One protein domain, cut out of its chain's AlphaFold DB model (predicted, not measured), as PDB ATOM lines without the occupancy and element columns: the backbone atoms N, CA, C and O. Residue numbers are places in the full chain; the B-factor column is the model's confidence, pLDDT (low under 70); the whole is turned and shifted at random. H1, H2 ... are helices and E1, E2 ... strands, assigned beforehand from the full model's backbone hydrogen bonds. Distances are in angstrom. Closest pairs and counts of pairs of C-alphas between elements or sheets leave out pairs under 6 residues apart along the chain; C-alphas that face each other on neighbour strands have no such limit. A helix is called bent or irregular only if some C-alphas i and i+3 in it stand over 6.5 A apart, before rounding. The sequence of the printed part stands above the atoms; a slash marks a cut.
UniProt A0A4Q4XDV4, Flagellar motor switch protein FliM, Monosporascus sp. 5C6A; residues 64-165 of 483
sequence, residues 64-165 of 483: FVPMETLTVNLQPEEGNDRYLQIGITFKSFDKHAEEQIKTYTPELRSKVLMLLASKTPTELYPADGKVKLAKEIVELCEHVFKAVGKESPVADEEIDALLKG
ATOM      1  N   PHE A  64     142.891 154.575 194.280       77.19
ATOM      2  CA  PHE A  64     142.405 154.627 195.659       77.19
ATOM      3  C   PHE A  64     143.565 154.447 196.635       77.19
ATOM      4  O   PHE A  64     144.297 153.462 196.559       77.19
ATOM      5  N   VAL A  65     143.718 155.385 197.565       78.81
ATOM      6  CA  VAL A  65     144.804 155.398 198.548       78.81
ATOM      7  C   VAL A  65     144.190 155.429 199.948       78.81
ATOM      8  O   VAL A  65     143.743 156.493 200.391       78.81
ATOM      9  N   PRO A  66     144.106 154.281 200.645       79.81
ATOM     10  CA  PRO A  66     143.604 154.240 202.011       79.81
ATOM     11  C   PRO A  66     144.617 154.856 202.982       79.81
ATOM     12  O   PRO A  66     145.824 154.634 202.870       79.81
ATOM     13  N   MET A  67     144.116 155.610 203.956       76.88
ATOM     14  CA  MET A  67     144.863 156.017 205.142       76.88
ATOM     15  C   MET A  67     144.667 155.000 206.263       76.88
ATOM     16  O   MET A  67     143.640 154.326 206.347       76.88
ATOM     17  N   GLU A  68     145.627 154.948 207.180       77.44
ATOM     18  CA  GLU A  68     145.441 154.258 208.452       77.44
ATOM     19  C   GLU A  68     144.243 154.827 209.223       77.44
ATOM     20  O   GLU A  68     144.019 156.041 209.250       77.44
ATOM     21  N   THR A  69     143.509 153.944 209.897       82.38
ATOM     22  CA  THR A  69     142.380 154.311 210.750       82.38
ATOM     23  C   THR A  69     142.814 155.278 211.852       82.38
ATOM     24  O   THR A  69     143.803 155.053 212.554       82.38
ATOM     25  N   LEU A  70     142.051 156.355 212.023       82.19
ATOM     26  CA  LEU A  70     142.286 157.392 213.021       82.19
ATOM     27  C   LEU A  70     141.306 157.220 214.180       82.19
ATOM     28  O   LEU A  70     140.106 157.100 213.947       82.19
ATOM     29  N   THR A  71     141.813 157.261 215.413       84.31
ATOM     30  CA  THR A  71     141.000 157.272 216.636       84.31
ATOM     31  C   THR A  71     141.266 158.562 217.401       84.31
ATOM     32  O   THR A  71     142.424 158.903 217.645       84.31
ATOM     33  N   VAL A  72     140.212 159.289 217.767       88.25
ATOM     34  CA  VAL A  72     140.315 160.606 218.407       88.25
ATOM     35  C   VAL A  72     139.162 160.844 219.375       88.25
ATOM     36  O   VAL A  72     138.047 160.398 219.131       88.25
ATOM     37  N   ASN A  73     139.420 161.554 220.469       85.94
ATOM     38  CA  ASN A  73     138.366 161.992 221.381       85.94
ATOM     39  C   ASN A  73     137.692 163.247 220.820       85.94
ATOM     40  O   ASN A  73     138.378 164.176 220.395       85.94
ATOM     41  N   LEU A  74     136.363 163.254 220.809       87.56
ATOM     42  CA  LEU A  74     135.556 164.398 220.390       87.56
ATOM     43  C   LEU A  74     135.465 165.433 221.516       87.56
ATOM     44  O   LEU A  74     135.775 165.129 222.672       87.56
ATOM     45  N   GLN A  75     135.005 166.646 221.198       83.62
ATOM     46  CA  GLN A  75     134.694 167.616 222.244       83.62
ATOM     47  C   GLN A  75     133.576 167.077 223.151       83.62
ATOM     48  O   GLN A  75     132.559 166.594 222.644       83.62
ATOM     49  N   PRO A  76     133.751 167.149 224.483       79.75
ATOM     50  CA  PRO A  76     132.760 166.657 225.423       79.75
ATOM     51  C   PRO A  76     131.503 167.523 225.368       79.75
ATOM     52  O   PRO A  76     131.566 168.752 225.418       79.75
ATOM     53  N   GLU A  77     130.351 166.867 225.318       75.81
ATOM     54  CA  GLU A  77     129.036 167.502 225.325       75.81
ATOM     55  C   GLU A  77     128.206 166.842 226.434       75.81
ATOM     56  O   GLU A  77     128.221 165.618 226.581       75.81
ATOM     57  N   GLU A  78     127.572 167.653 227.287       67.44
ATOM     58  CA  GLU A  78     126.763 167.192 228.434       67.44
ATOM     59  C   GLU A  78     127.467 166.190 229.383       67.44
ATOM     60  O   GLU A  78     126.831 165.355 230.020       67.44
ATOM     61  N   GLY A  79     128.797 166.278 229.512       62.53
ATOM     62  CA  GLY A  79     129.571 165.459 230.454       62.53
ATOM     63  C   GLY A  79     129.816 164.013 230.012       62.53
ATOM     64  O   GLY A  79     130.145 163.178 230.853       62.53
ATOM     65  N   ASN A  80     129.662 163.706 228.719       64.56
ATOM     66  CA  ASN A  80     129.940 162.382 228.170       64.56
ATOM     67  C   ASN A  80     131.135 162.421 227.206       64.56
ATOM     68  O   ASN A  80     131.052 163.003 226.121       64.56
ATOM     69  N   ASP A  81     132.234 161.771 227.589       73.31
ATOM     70  CA  ASP A  81     133.417 161.631 226.741       73.31
ATOM     71  C   ASP A  81     133.149 160.573 225.665       73.31
ATOM     72  O   ASP A  81     132.890 159.402 225.958       73.31
ATOM     73  N   ARG A  82     133.214 160.975 224.394       80.19
ATOM     74  CA  ARG A  82     133.068 160.066 223.252       80.19
ATOM     75  C   ARG A  82     134.303 160.115 222.370       80.19
ATOM     76  O   ARG A  82     134.898 161.170 222.170       80.19
ATOM     77  N   TYR A  83     134.655 158.964 221.809       81.88
ATOM     78  CA  TYR A  83     135.720 158.842 220.824       81.88
ATOM     79  C   TYR A  83     135.142 158.479 219.455       81.88
ATOM     80  O   TYR A  83     134.116 157.808 219.350       81.88
ATOM     81  N   LEU A  84     135.808 158.944 218.405       84.12
ATOM     82  CA  LEU A  84     135.511 158.673 217.008       84.12
ATOM     83  C   LEU A  84     136.636 157.825 216.421       84.12
ATOM     84  O   LEU A  84     137.808 158.176 216.555       84.12
ATOM     85  N   GLN A  85     136.267 156.745 215.737       84.12
ATOM     86  CA  GLN A  85     137.175 155.946 214.923       84.12
ATOM     87  C   GLN A  85     136.749 156.059 213.455       84.12
ATOM     88  O   GLN A  85     135.603 155.764 213.127       84.12
ATOM     89  N   ILE A  86     137.649 156.507 212.578       83.94
ATOM     90  CA  ILE A  86     137.349 156.771 211.164       83.94
ATOM     91  C   ILE A  86     138.444 156.222 210.245       83.94
ATOM     92  O   ILE A  86     139.635 156.408 210.493       83.94
ATOM     93  N   GLY A  87     138.032 155.545 209.171       81.31
ATOM     94  CA  GLY A  87     138.891 155.176 208.047       81.31
ATOM     95  C   GLY A  87     138.652 156.126 206.876       81.31
ATOM     96  O   GLY A  87     137.503 156.413 206.544       81.31
ATOM     97  N   ILE A  88     139.721 156.627 206.259       82.88
ATOM     98  CA  ILE A  88     139.649 157.585 205.147       82.88
ATOM     99  C   ILE A  88     140.336 156.963 203.936       82.88
ATOM    100  O   ILE A  88     141.448 156.459 204.051       82.88
ATOM    101  N   THR A  89     139.687 157.001 202.773       79.88
ATOM    102  CA  THR A  89     140.284 156.563 201.503       79.88
ATOM    103  C   THR A  89     140.210 157.697 200.499       79.88
ATOM    104  O   THR A  89     139.123 158.171 200.176       79.88
ATOM    105  N   PHE A  90     141.362 158.129 199.993       78.81
ATOM    106  CA  PHE A  90     141.418 159.140 198.947       78.81
ATOM    107  C   PHE A  90     141.217 158.500 197.581       78.81
ATOM    108  O   PHE A  90     141.863 157.505 197.261       78.81
ATOM    109  N   LYS A  91     140.353 159.099 196.763       76.94
ATOM    110  CA  LYS A  91     140.199 158.771 195.344       76.94
ATOM    111  C   LYS A  91     140.851 159.878 194.522       76.94
ATOM    112  O   LYS A  91     140.528 161.049 194.704       76.94
ATOM    113  N   SER A  92     141.742 159.513 193.610       74.81
ATOM    114  CA  SER A  92     142.355 160.441 192.659       74.81
ATOM    115  C   SER A  92     142.387 159.850 191.256       74.81
ATOM    116  O   SER A  92     142.456 158.641 191.091       74.81
ATOM    117  N   PHE A  93     142.365 160.699 190.233       69.75
ATOM    118  CA  PHE A  93     142.534 160.303 188.831       69.75
ATOM    119  C   PHE A  93     143.927 160.650 188.279       69.75
ATOM    120  O   PHE A  93     144.177 160.508 187.076       69.75
ATOM    121  N   ASP A  94     144.834 161.126 189.138       69.94
ATOM    122  CA  ASP A  94     146.221 161.399 188.781       69.94
ATOM    123  C   ASP A  94     147.120 160.184 189.074       69.94
ATOM    124  O   ASP A  94     147.069 159.574 190.141       69.94
ATOM    125  N   LYS A  95     147.989 159.847 188.114       65.56
ATOM    126  CA  LYS A  95     148.925 158.717 188.206       65.56
ATOM    127  C   LYS A  95     150.014 158.930 189.257       65.56
ATOM    128  O   LYS A  95     150.603 157.954 189.706       65.56
ATOM    129  N   HIS A  96     150.281 160.177 189.644       68.94
ATOM    130  CA  HIS A  96     151.259 160.517 190.683       68.94
ATOM    131  C   HIS A  96     150.624 160.779 192.058       68.94
ATOM    132  O   HIS A  96     151.343 161.062 193.018       68.94
ATOM    133  N   ALA A  97     149.299 160.648 192.182       68.44
ATOM    134  CA  ALA A  97     148.582 160.946 193.417       68.44
ATOM    135  C   ALA A  97     148.983 160.037 194.578       68.44
ATOM    136  O   ALA A  97     149.137 160.513 195.697       68.44
ATOM    137  N   GLU A  98     149.197 158.745 194.328       70.56
ATOM    138  CA  GLU A  98     149.560 157.794 195.383       70.56
ATOM    139  C   GLU A  98     150.882 158.160 196.066       70.56
ATOM    140  O   GLU A  98     150.974 158.159 197.292       70.56
ATOM    141  N   GLU A  99     151.892 158.536 195.284       74.88
ATOM    142  CA  GLU A  99     153.207 158.910 195.803       74.88
ATOM    143  C   GLU A  99     153.156 160.252 196.550       74.88
ATOM    144  O   GLU A  99     153.759 160.407 197.615       74.88
ATOM    145  N   GLN A 100     152.368 161.210 196.050       70.81
ATOM    146  CA  GLN A 100     152.161 162.500 196.712       70.81
ATOM    147  C   GLN A 100     151.383 162.346 198.025       70.81
ATOM    148  O   GLN A 100     151.828 162.843 199.059       70.81
ATOM    149  N   ILE A 101     150.275 161.605 198.026       74.19
ATOM    150  CA  ILE A 101     149.457 161.361 199.222       74.19
ATOM    151  C   ILE A 101     150.278 160.625 200.285       74.19
ATOM    152  O   ILE A 101     150.275 161.044 201.442       74.19
ATOM    153  N   LYS A 102     151.059 159.598 199.914       79.12
ATOM    154  CA  LYS A 102     151.956 158.895 200.851       79.12
ATOM    155  C   LYS A 102     153.012 159.822 201.457       79.12
ATOM    156  O   LYS A 102     153.261 159.753 202.656       79.12
ATOM    157  N   THR A 103     153.582 160.726 200.658       80.75
ATOM    158  CA  THR A 103     154.605 161.682 201.121       80.75
ATOM    159  C   THR A 103     154.053 162.661 202.163       80.75
ATOM    160  O   THR A 103     154.718 162.929 203.161       80.75
ATOM    161  N   TYR A 104     152.827 163.163 201.976       82.00
ATOM    162  CA  TYR A 104     152.209 164.157 202.869       82.00
ATOM    163  C   TYR A 104     151.239 163.559 203.899       82.00
ATOM    164  O   TYR A 104     150.623 164.293 204.671       82.00
ATOM    165  N   THR A 105     151.137 162.227 203.969       81.44
ATOM    166  CA  THR A 105     150.282 161.512 204.932       81.44
ATOM    167  C   THR A 105     150.480 161.980 206.383       81.44
ATOM    168  O   THR A 105     149.470 162.168 207.061       81.44
ATOM    169  N   PRO A 106     151.708 162.236 206.889       81.12
ATOM    170  CA  PRO A 106     151.892 162.724 208.259       81.12
ATOM    171  C   PRO A 106     151.246 164.094 208.519       81.12
ATOM    172  O   PRO A 106     150.645 164.306 209.573       81.12
ATOM    173  N   GLU A 107     151.327 165.014 207.555       79.19
ATOM    174  CA  GLU A 107     150.753 166.358 207.677       79.19
ATOM    175  C   GLU A 107     149.225 166.321 207.548       79.19
ATOM    176  O   GLU A 107     148.521 166.897 208.381       79.19
ATOM    177  N   LEU A 108     148.713 165.567 206.568       81.06
ATOM    178  CA  LEU A 108     147.280 165.322 206.400       81.06
ATOM    179  C   LEU A 108     146.682 164.696 207.663       81.06
ATOM    180  O   LEU A 108     145.687 165.192 208.188       81.06
ATOM    181  N   ARG A 109     147.336 163.669 208.215       84.31
ATOM    182  CA  ARG A 109     146.921 163.014 209.459       84.31
ATOM    183  C   ARG A 109     146.842 163.996 210.620       84.31
ATOM    184  O   ARG A 109     145.837 164.004 211.324       84.31
ATOM    185  N   SER A 110     147.870 164.821 210.823       84.50
ATOM    186  CA  SER A 110     147.878 165.795 211.919       84.50
ATOM    187  C   SER A 110     146.708 166.771 211.811       84.50
ATOM    188  O   SER A 110     146.030 167.027 212.805       84.50
ATOM    189  N   LYS A 111     146.443 167.308 210.613       83.69
ATOM    190  CA  LYS A 111     145.365 168.284 210.421       83.69
ATOM    191  C   LYS A 111     143.980 167.654 210.526       83.69
ATOM    192  O   LYS A 111     143.105 168.233 211.163       83.69
ATOM    193  N   VAL A 112     143.797 166.461 209.963       85.31
ATOM    194  CA  VAL A 112     142.539 165.712 210.070       85.31
ATOM    195  C   VAL A 112     142.252 165.355 211.529       85.31
ATOM    196  O   VAL A 112     141.137 165.570 211.987       85.31
ATOM    197  N   LEU A 113     143.245 164.906 212.302       85.44
ATOM    198  CA  LEU A 113     143.062 164.635 213.733       85.44
ATOM    199  C   LEU A 113     142.628 165.881 214.512       85.44
ATOM    200  O   LEU A 113     141.732 165.788 215.346       85.44
ATOM    201  N   MET A 114     143.219 167.044 214.227       85.44
ATOM    202  CA  MET A 114     142.812 168.305 214.858       85.44
ATOM    203  C   MET A 114     141.385 168.713 214.483       85.44
ATOM    204  O   MET A 114     140.634 169.156 215.350       85.44
ATOM    205  N   LEU A 115     140.999 168.541 213.214       86.75
ATOM    206  CA  LEU A 115     139.638 168.813 212.756       86.75
ATOM    207  C   LEU A 115     138.638 167.899 213.472       86.75
ATOM    208  O   LEU A 115     137.663 168.386 214.036       86.75
ATOM    209  N   LEU A 116     138.908 166.595 213.517       87.12
ATOM    210  CA  LEU A 116     138.028 165.619 214.159       87.12
ATOM    211  C   LEU A 116     137.919 165.841 215.676       87.12
ATOM    212  O   LEU A 116     136.823 165.762 216.217       87.12
ATOM    213  N   ALA A 117     139.020 166.191 216.350       85.88
ATOM    214  CA  ALA A 117     139.019 166.520 217.779       85.88
ATOM    215  C   ALA A 117     138.199 167.781 218.111       85.88
ATOM    216  O   ALA A 117     137.782 167.965 219.252       85.88
ATOM    217  N   SER A 118     137.981 168.663 217.130       88.25
ATOM    218  CA  SER A 118     137.194 169.889 217.307       88.25
ATOM    219  C   SER A 118     135.680 169.688 217.162       88.25
ATOM    220  O   SER A 118     134.928 170.612 217.460       88.25
ATOM    221  N   LYS A 119     135.226 168.506 216.718       89.69
ATOM    222  CA  LYS A 119     133.806 168.201 216.485       89.69
ATOM    223  C   LYS A 119     133.115 167.677 217.735       89.69
ATOM    224  O   LYS A 119     133.744 167.034 218.577       89.69
ATOM    225  N   THR A 120     131.807 167.903 217.817       87.00
ATOM    226  CA  THR A 120     130.945 167.334 218.860       87.00
ATOM    227  C   THR A 120     130.204 166.091 218.349       87.00
ATOM    228  O   THR A 120     130.015 165.917 217.140       87.00
ATOM    229  N   PRO A 121     129.752 165.193 219.241       83.38
ATOM    230  CA  PRO A 121     128.961 164.028 218.851       83.38
ATOM    231  C   PRO A 121     127.639 164.376 218.153       83.38
ATOM    232  O   PRO A 121     127.236 163.661 217.236       83.38
ATOM    233  N   THR A 122     126.969 165.457 218.565       83.81
ATOM    234  CA  THR A 122     125.695 165.911 217.977       83.81
ATOM    235  C   THR A 122     125.848 166.371 216.531       83.81
ATOM    236  O   THR A 122     124.970 166.101 215.714       83.81
ATOM    237  N   GLU A 123     126.983 166.984 216.183       81.38
ATOM    238  CA  GLU A 123     127.294 167.390 214.809       81.38
ATOM    239  C   GLU A 123     127.570 166.204 213.878       81.38
ATOM    240  O   GLU A 123     127.361 166.320 212.674       81.38
ATOM    241  N   LEU A 124     128.042 165.071 214.408       81.56
ATOM    242  CA  LEU A 124     128.481 163.914 213.615       81.56
ATOM    243  C   LEU A 124     127.447 162.788 213.517       81.56
ATOM    244  O   LEU A 124     127.577 161.902 212.668       81.56
ATOM    245  N   TYR A 125     126.440 162.797 214.390       76.31
ATOM    246  CA  TYR A 125     125.374 161.798 214.400       76.31
ATOM    247  C   TYR A 125     124.475 161.837 213.146       76.31
ATOM    248  O   TYR A 125     124.283 160.773 212.545       76.31
ATOM    249  N   PRO A 126     123.939 162.998 212.705       84.44
ATOM    250  CA  PRO A 126     123.070 163.049 211.532       84.44
ATOM    251  C   PRO A 126     123.839 162.759 210.236       84.44
ATOM    252  O   PRO A 126     125.024 163.079 210.110       84.44
ATOM    253  N   ALA A 127     123.152 162.187 209.241       72.81
ATOM    254  CA  ALA A 127     123.731 161.882 207.927       72.81
ATOM    255  C   ALA A 127     124.346 163.129 207.262       72.81
ATOM    256  O   ALA A 127     125.479 163.081 206.780       72.81
ATOM    257  N   ASP A 128     123.661 164.273 207.356       75.06
ATOM    258  CA  ASP A 128     124.146 165.573 206.874       75.06
ATOM    259  C   ASP A 128     125.452 166.013 207.556       75.06
ATOM    260  O   ASP A 128     126.316 166.634 206.935       75.06
ATOM    261  N   GLY A 129     125.626 165.648 208.828       76.75
ATOM    262  CA  GLY A 129     126.835 165.903 209.606       76.75
ATOM    263  C   GLY A 129     128.052 165.154 209.069       76.75
ATOM    264  O   GLY A 129     129.131 165.728 208.912       76.75
ATOM    265  N   LYS A 130     127.861 163.885 208.690       77.94
ATOM    266  CA  LYS A 130     128.901 163.054 208.059       77.94
ATOM    267  C   LYS A 130     129.280 163.582 206.675       77.94
ATOM    268  O   LYS A 130     130.463 163.636 206.343       77.94
ATOM    269  N   VAL A 131     128.292 164.029 205.895       78.50
ATOM    270  CA  VAL A 131     128.510 164.672 204.590       78.50
ATOM    271  C   VAL A 131     129.322 165.957 204.736       78.50
ATOM    272  O   VAL A 131     130.278 166.184 203.992       78.50
ATOM    273  N   LYS A 132     128.962 166.797 205.709       82.88
ATOM    274  CA  LYS A 132     129.670 168.046 205.994       82.88
ATOM    275  C   LYS A 132     131.112 167.784 206.425       82.88
ATOM    276  O   LYS A 132     132.018 168.423 205.899       82.88
ATOM    277  N   LEU A 133     131.335 166.802 207.299       82.56
ATOM    278  CA  LEU A 133     132.676 166.397 207.714       82.56
ATOM    279  C   LEU A 133     133.524 165.917 206.523       82.56
ATOM    280  O   LEU A 133     134.689 166.291 206.415       82.56
ATOM    281  N   ALA A 134     132.950 165.123 205.614       78.88
ATOM    282  CA  ALA A 134     133.657 164.666 204.420       78.88
ATOM    283  C   ALA A 134     134.107 165.842 203.532       78.88
ATOM    284  O   ALA A 134     135.250 165.854 203.079       78.88
ATOM    285  N   LYS A 135     133.250 166.856 203.344       81.94
ATOM    286  CA  LYS A 135     133.599 168.082 202.602       81.94
ATOM    287  C   LYS A 135     134.720 168.868 203.284       81.94
ATOM    288  O   LYS A 135     135.695 169.216 202.631       81.94
ATOM    289  N   GLU A 136     134.634 169.070 204.598       82.88
ATOM    290  CA  GLU A 136     135.670 169.779 205.362       82.88
ATOM    291  C   GLU A 136     137.034 169.064 205.309       82.88
ATOM    292  O   GLU A 136     138.077 169.712 205.238       82.88
ATOM    293  N   ILE A 137     137.050 167.725 205.304       83.81
ATOM    294  CA  ILE A 137     138.285 166.941 205.147       83.81
ATOM    295  C   ILE A 137     138.873 167.123 203.743       83.81
ATOM    296  O   ILE A 137     140.089 167.275 203.620       83.81
ATOM    297  N   VAL A 138     138.046 167.128 202.694       81.94
ATOM    298  CA  VAL A 138     138.501 167.363 201.312       81.94
ATOM    299  C   VAL A 138     139.104 168.762 201.167       81.94
ATOM    300  O   VAL A 138     140.244 168.883 200.717       81.94
ATOM    301  N   GLU A 139     138.413 169.794 201.656       81.69
ATOM    302  CA  GLU A 139     138.905 171.179 201.651       81.69
ATOM    303  C   GLU A 139     140.236 171.309 202.411       81.69
ATOM    304  O   GLU A 139     141.185 171.948 201.945       81.69
ATOM    305  N   LEU A 140     140.354 170.657 203.572       81.88
ATOM    306  CA  LEU A 140     141.589 170.636 204.355       81.88
ATOM    307  C   LEU A 140     142.749 170.004 203.576       81.88
ATOM    308  O   LEU A 140     143.871 170.517 203.617       81.88
ATOM    309  N   CYS A 141     142.484 168.910 202.859       78.56
ATOM    310  CA  CYS A 141     143.477 168.242 202.026       78.56
ATOM    311  C   CYS A 141     143.921 169.145 200.872       78.56
ATOM    312  O   CYS A 141     145.121 169.326 200.667       78.56
ATOM    313  N   GLU A 142     142.985 169.787 200.174       78.88
ATOM    314  CA  GLU A 142     143.305 170.764 199.131       78.88
ATOM    315  C   GLU A 142     144.164 171.919 199.644       78.88
ATOM    316  O   GLU A 142     145.105 172.339 198.968       78.88
ATOM    317  N   HIS A 143     143.863 172.439 200.836       78.94
ATOM    318  CA  HIS A 143     144.645 173.505 201.450       78.94
ATOM    319  C   HIS A 143     146.085 173.071 201.752       78.94
ATOM    320  O   HIS A 143     147.008 173.862 201.556       78.94
ATOM    321  N   VAL A 144     146.295 171.823 202.189       74.50
ATOM    322  CA  VAL A 144     147.639 171.254 202.392       74.50
ATOM    323  C   VAL A 144     148.385 171.142 201.062       74.50
ATOM    324  O   VAL A 144     149.523 171.594 200.969       74.50
ATOM    325  N   PHE A 145     147.741 170.643 200.006       69.81
ATOM    326  CA  PHE A 145     148.386 170.515 198.695       69.81
ATOM    327  C   PHE A 145     148.680 171.878 198.033       69.81
ATOM    328  O   PHE A 145     149.774 172.074 197.492       69.81
ATOM    329  N   LYS A 146     147.777 172.863 198.163       69.44
ATOM    330  CA  LYS A 146     147.966 174.243 197.668       69.44
ATOM    331  C   LYS A 146     149.105 174.975 198.388       69.44
ATOM    332  O   LYS A 146     149.883 175.667 197.734       69.44
ATOM    333  N   ALA A 147     149.251 174.808 199.706       61.72
ATOM    334  CA  ALA A 147     150.324 175.437 200.489       61.72
ATOM    335  C   ALA A 147     151.734 174.933 200.116       61.72
ATOM    336  O   ALA A 147     152.724 175.626 200.341       61.72
ATOM    337  N   VAL A 148     151.814 173.746 199.514       59.44
ATOM    338  CA  VAL A 148     153.058 173.082 199.101       59.44
ATOM    339  C   VAL A 148     153.396 173.341 197.617       59.44
ATOM    340  O   VAL A 148     154.450 172.929 197.130       59.44
ATOM    341  N   GLY A 149     152.552 174.084 196.889       48.47
ATOM    342  CA  GLY A 149     152.814 174.510 195.509       48.47
ATOM    343  C   GLY A 149     152.586 173.433 194.441       48.47
ATOM    344  O   GLY A 149     153.195 173.511 193.374       48.47
ATOM    345  N   LYS A 150     151.736 172.430 194.707       55.34
ATOM    346  CA  LYS A 150     151.345 171.377 193.749       55.34
ATOM    347  C   LYS A 150     149.832 171.377 193.499       55.34
ATOM    348  O   LYS A 150     149.059 171.787 194.361       55.34
ATOM    349  N   GLU A 151     149.418 170.927 192.311       53.66
ATOM    350  CA  GLU A 151     148.000 170.744 191.961       53.66
ATOM    351  C   GLU A 151     147.368 169.659 192.849       53.66
ATOM    352  O   GLU A 151     147.982 168.621 193.096       53.66
ATOM    353  N   SER A 152     146.160 169.917 193.367       52.50
ATOM    354  CA  SER A 152     145.448 168.963 194.222       52.50
ATOM    355  C   SER A 152     145.013 167.745 193.395       52.50
ATOM    356  O   SER A 152     144.349 167.924 192.374       52.50
ATOM    357  N   PRO A 153     145.338 166.510 193.813       55.25
ATOM    358  CA  PRO A 153     144.958 165.302 193.082       55.25
ATOM    359  C   PRO A 153     143.481 164.900 193.274       55.25
ATOM    360  O   PRO A 153     143.043 163.906 192.689       55.25
ATOM    361  N   VAL A 154     142.715 165.612 194.105       57.03
ATOM    362  CA  VAL A 154     141.327 165.266 194.458       57.03
ATOM    363  C   VAL A 154     140.363 165.935 193.471       57.03
ATOM    364  O   VAL A 154     140.502 167.119 193.188       57.03
ATOM    365  N   ALA A 155     139.432 165.166 192.895       51.06
ATOM    366  CA  ALA A 155     138.479 165.660 191.899       51.06
ATOM    367  C   ALA A 155     137.159 166.101 192.557       51.06
ATOM    368  O   ALA A 155     136.476 165.283 193.174       51.06
ATOM    369  N   ASP A 156     136.788 167.368 192.360       55.09
ATOM    370  CA  ASP A 156     135.671 168.033 193.053       55.09
ATOM    371  C   ASP A 156     134.263 167.683 192.527       55.09
ATOM    372  O   ASP A 156     133.265 168.078 193.126       55.09
ATOM    373  N   GLU A 157     134.126 166.916 191.439       51.97
ATOM    374  CA  GLU A 157     132.838 166.793 190.724       51.97
ATOM    375  C   GLU A 157     132.037 165.491 190.961       51.97
ATOM    376  O   GLU A 157     130.936 165.358 190.435       51.97
ATOM    377  N   GLU A 158     132.499 164.543 191.789       45.44
ATOM    378  CA  GLU A 158     131.765 163.277 192.059       45.44
ATOM    379  C   GLU A 158     131.288 163.088 193.511       45.44
ATOM    380  O   GLU A 158     130.692 162.059 193.845       45.44
ATOM    381  N   ILE A 159     131.499 164.080 194.382       50.12
ATOM    382  CA  ILE A 159     131.179 163.980 195.817       50.12
ATOM    383  C   ILE A 159     129.667 163.767 196.033       50.12
ATOM    384  O   ILE A 159     129.276 162.950 196.863       50.12
ATOM    385  N   ASP A 160     128.810 164.410 195.235       46.53
ATOM    386  CA  ASP A 160     127.346 164.352 195.388       46.53
ATOM    387  C   ASP A 160     126.728 163.033 194.870       46.53
ATOM    388  O   ASP A 160     125.711 162.562 195.383       46.53
ATOM    389  N   ALA A 161     127.372 162.386 193.889       46.16
ATOM    390  CA  ALA A 161     126.917 161.118 193.312       46.16
ATOM    391  C   ALA A 161     127.320 159.905 194.169       46.16
ATOM    392  O   ALA A 161     126.542 158.961 194.305       46.16
ATOM    393  N   LEU A 162     128.502 159.944 194.798       44.06
ATOM    394  CA  LEU A 162     128.949 158.904 195.734       44.06
ATOM    395  C   LEU A 162     128.283 159.027 197.111       44.06
ATOM    396  O   LEU A 162     128.024 158.007 197.742       44.06
ATOM    397  N   LEU A 163     127.933 160.240 197.548       46.00
ATOM    398  CA  LEU A 163     127.133 160.436 198.762       46.00
ATOM    399  C   LEU A 163     125.713 159.882 198.619       46.00
ATOM    400  O   LEU A 163     125.211 159.277 199.561       46.00
ATOM    401  N   LYS A 164     125.101 160.009 197.434       43.53
ATOM    402  CA  LYS A 164     123.815 159.362 197.131       43.53
ATOM    403  C   LYS A 164     123.917 157.843 196.967       43.53
ATOM    404  O   LYS A 164     122.999 157.130 197.349       43.53
ATOM    405  N   GLY A 165     125.032 157.342 196.434       39.91
ATOM    406  CA  GLY A 165     125.276 155.901 196.306       39.91
ATOM    407  C   GLY A 165     125.543 155.192 197.641       39.91
ATOM    408  O   GLY A 165     125.258 154.009 197.759       39.91
TER     409      GLY A 165
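What this domain is: This is residues 64 to 165 of the 483 residues of the protein "Flagellar motor switch protein FliM" of Monosporascus sp. 5C6A (UniProt A0A4Q4XDV4). A long hairpin-like ribbon of two antiparallel strand pairs, E2 with E3 and E1 with E4, has the kinked helix H1 running along it from one pair to the other. H3 crosses H1, and short H2 and H4 lie away from the ribbon. The 102 printed residues hold four named strands and then four named helices, E1 E2 E3 E4 H1 H2 H3 H4, class mixed. The whole is compact, with a radius of gyration of the C-alphas of 14.4 A, yet elongated, spanning 46 by 30 by 21 A.

How they stand to each other: E2, residues 70 to 73, and E3, residues 83 to 86, form an antiparallel hairpin, with N 72 and O 84 2.9 A apart. E3 runs on into E4, residues 89 to 92, at 36 degrees. E4 is antiparallel to E1, residues 64 to 66, with N 65 and O 90 2.8 A apart. H1, residues 97 to 117, has its closest C-alphas to E2 at Asn 73 and Ala 117, 5.8 A, and to E1 at Val 65 and Glu 98, 6.2 A. With its residues 107 to 115 alone H1 touches H3, residues 127 to 147, at a steep tilt of 55 degrees, opposite ways; the closest C-alphas, of Leu 108 and Cys 141, are 6.5 A apart. H2, residues 121 to 124, and H3 only just touch, with 3 pairs of C-alphas within 8 A, and only at the corner; the closest C-alphas are those of Glu 123 and Gly 129, 5.4 A. H4, residues 159 to 165, is close to H3 but not clearly touching, the closest C-alphas, of Val 131 and Leu 163, being 7.3 A apart. Every O i to N i+4 pair is within hydrogen-bond range in H3 and H4, and 15 of 17 in H1; H2 is too short for such a pair.

Where its parts are: E1 begins at C-alpha 64 (142.405, 154.627, 195.659), and H4 ends at C-alpha 165 (125.276, 155.901, 196.306). H1 measures 26.8 A and H3 30.8 A. H1 has a kink of 65 degrees near residue 104 and is irregular: C-alphas 103 and 106 are 7.7 A apart.

The domain as a whole: The C-alphas farthest apart, of Gly 79 and Lys 95, are 47.0 A apart. The printed part has no cut, and the link from H3 to H4, 11 residues, is long. Residues 78 to 80, 93 to 97 and 145 to 165 have pLDDT under 70.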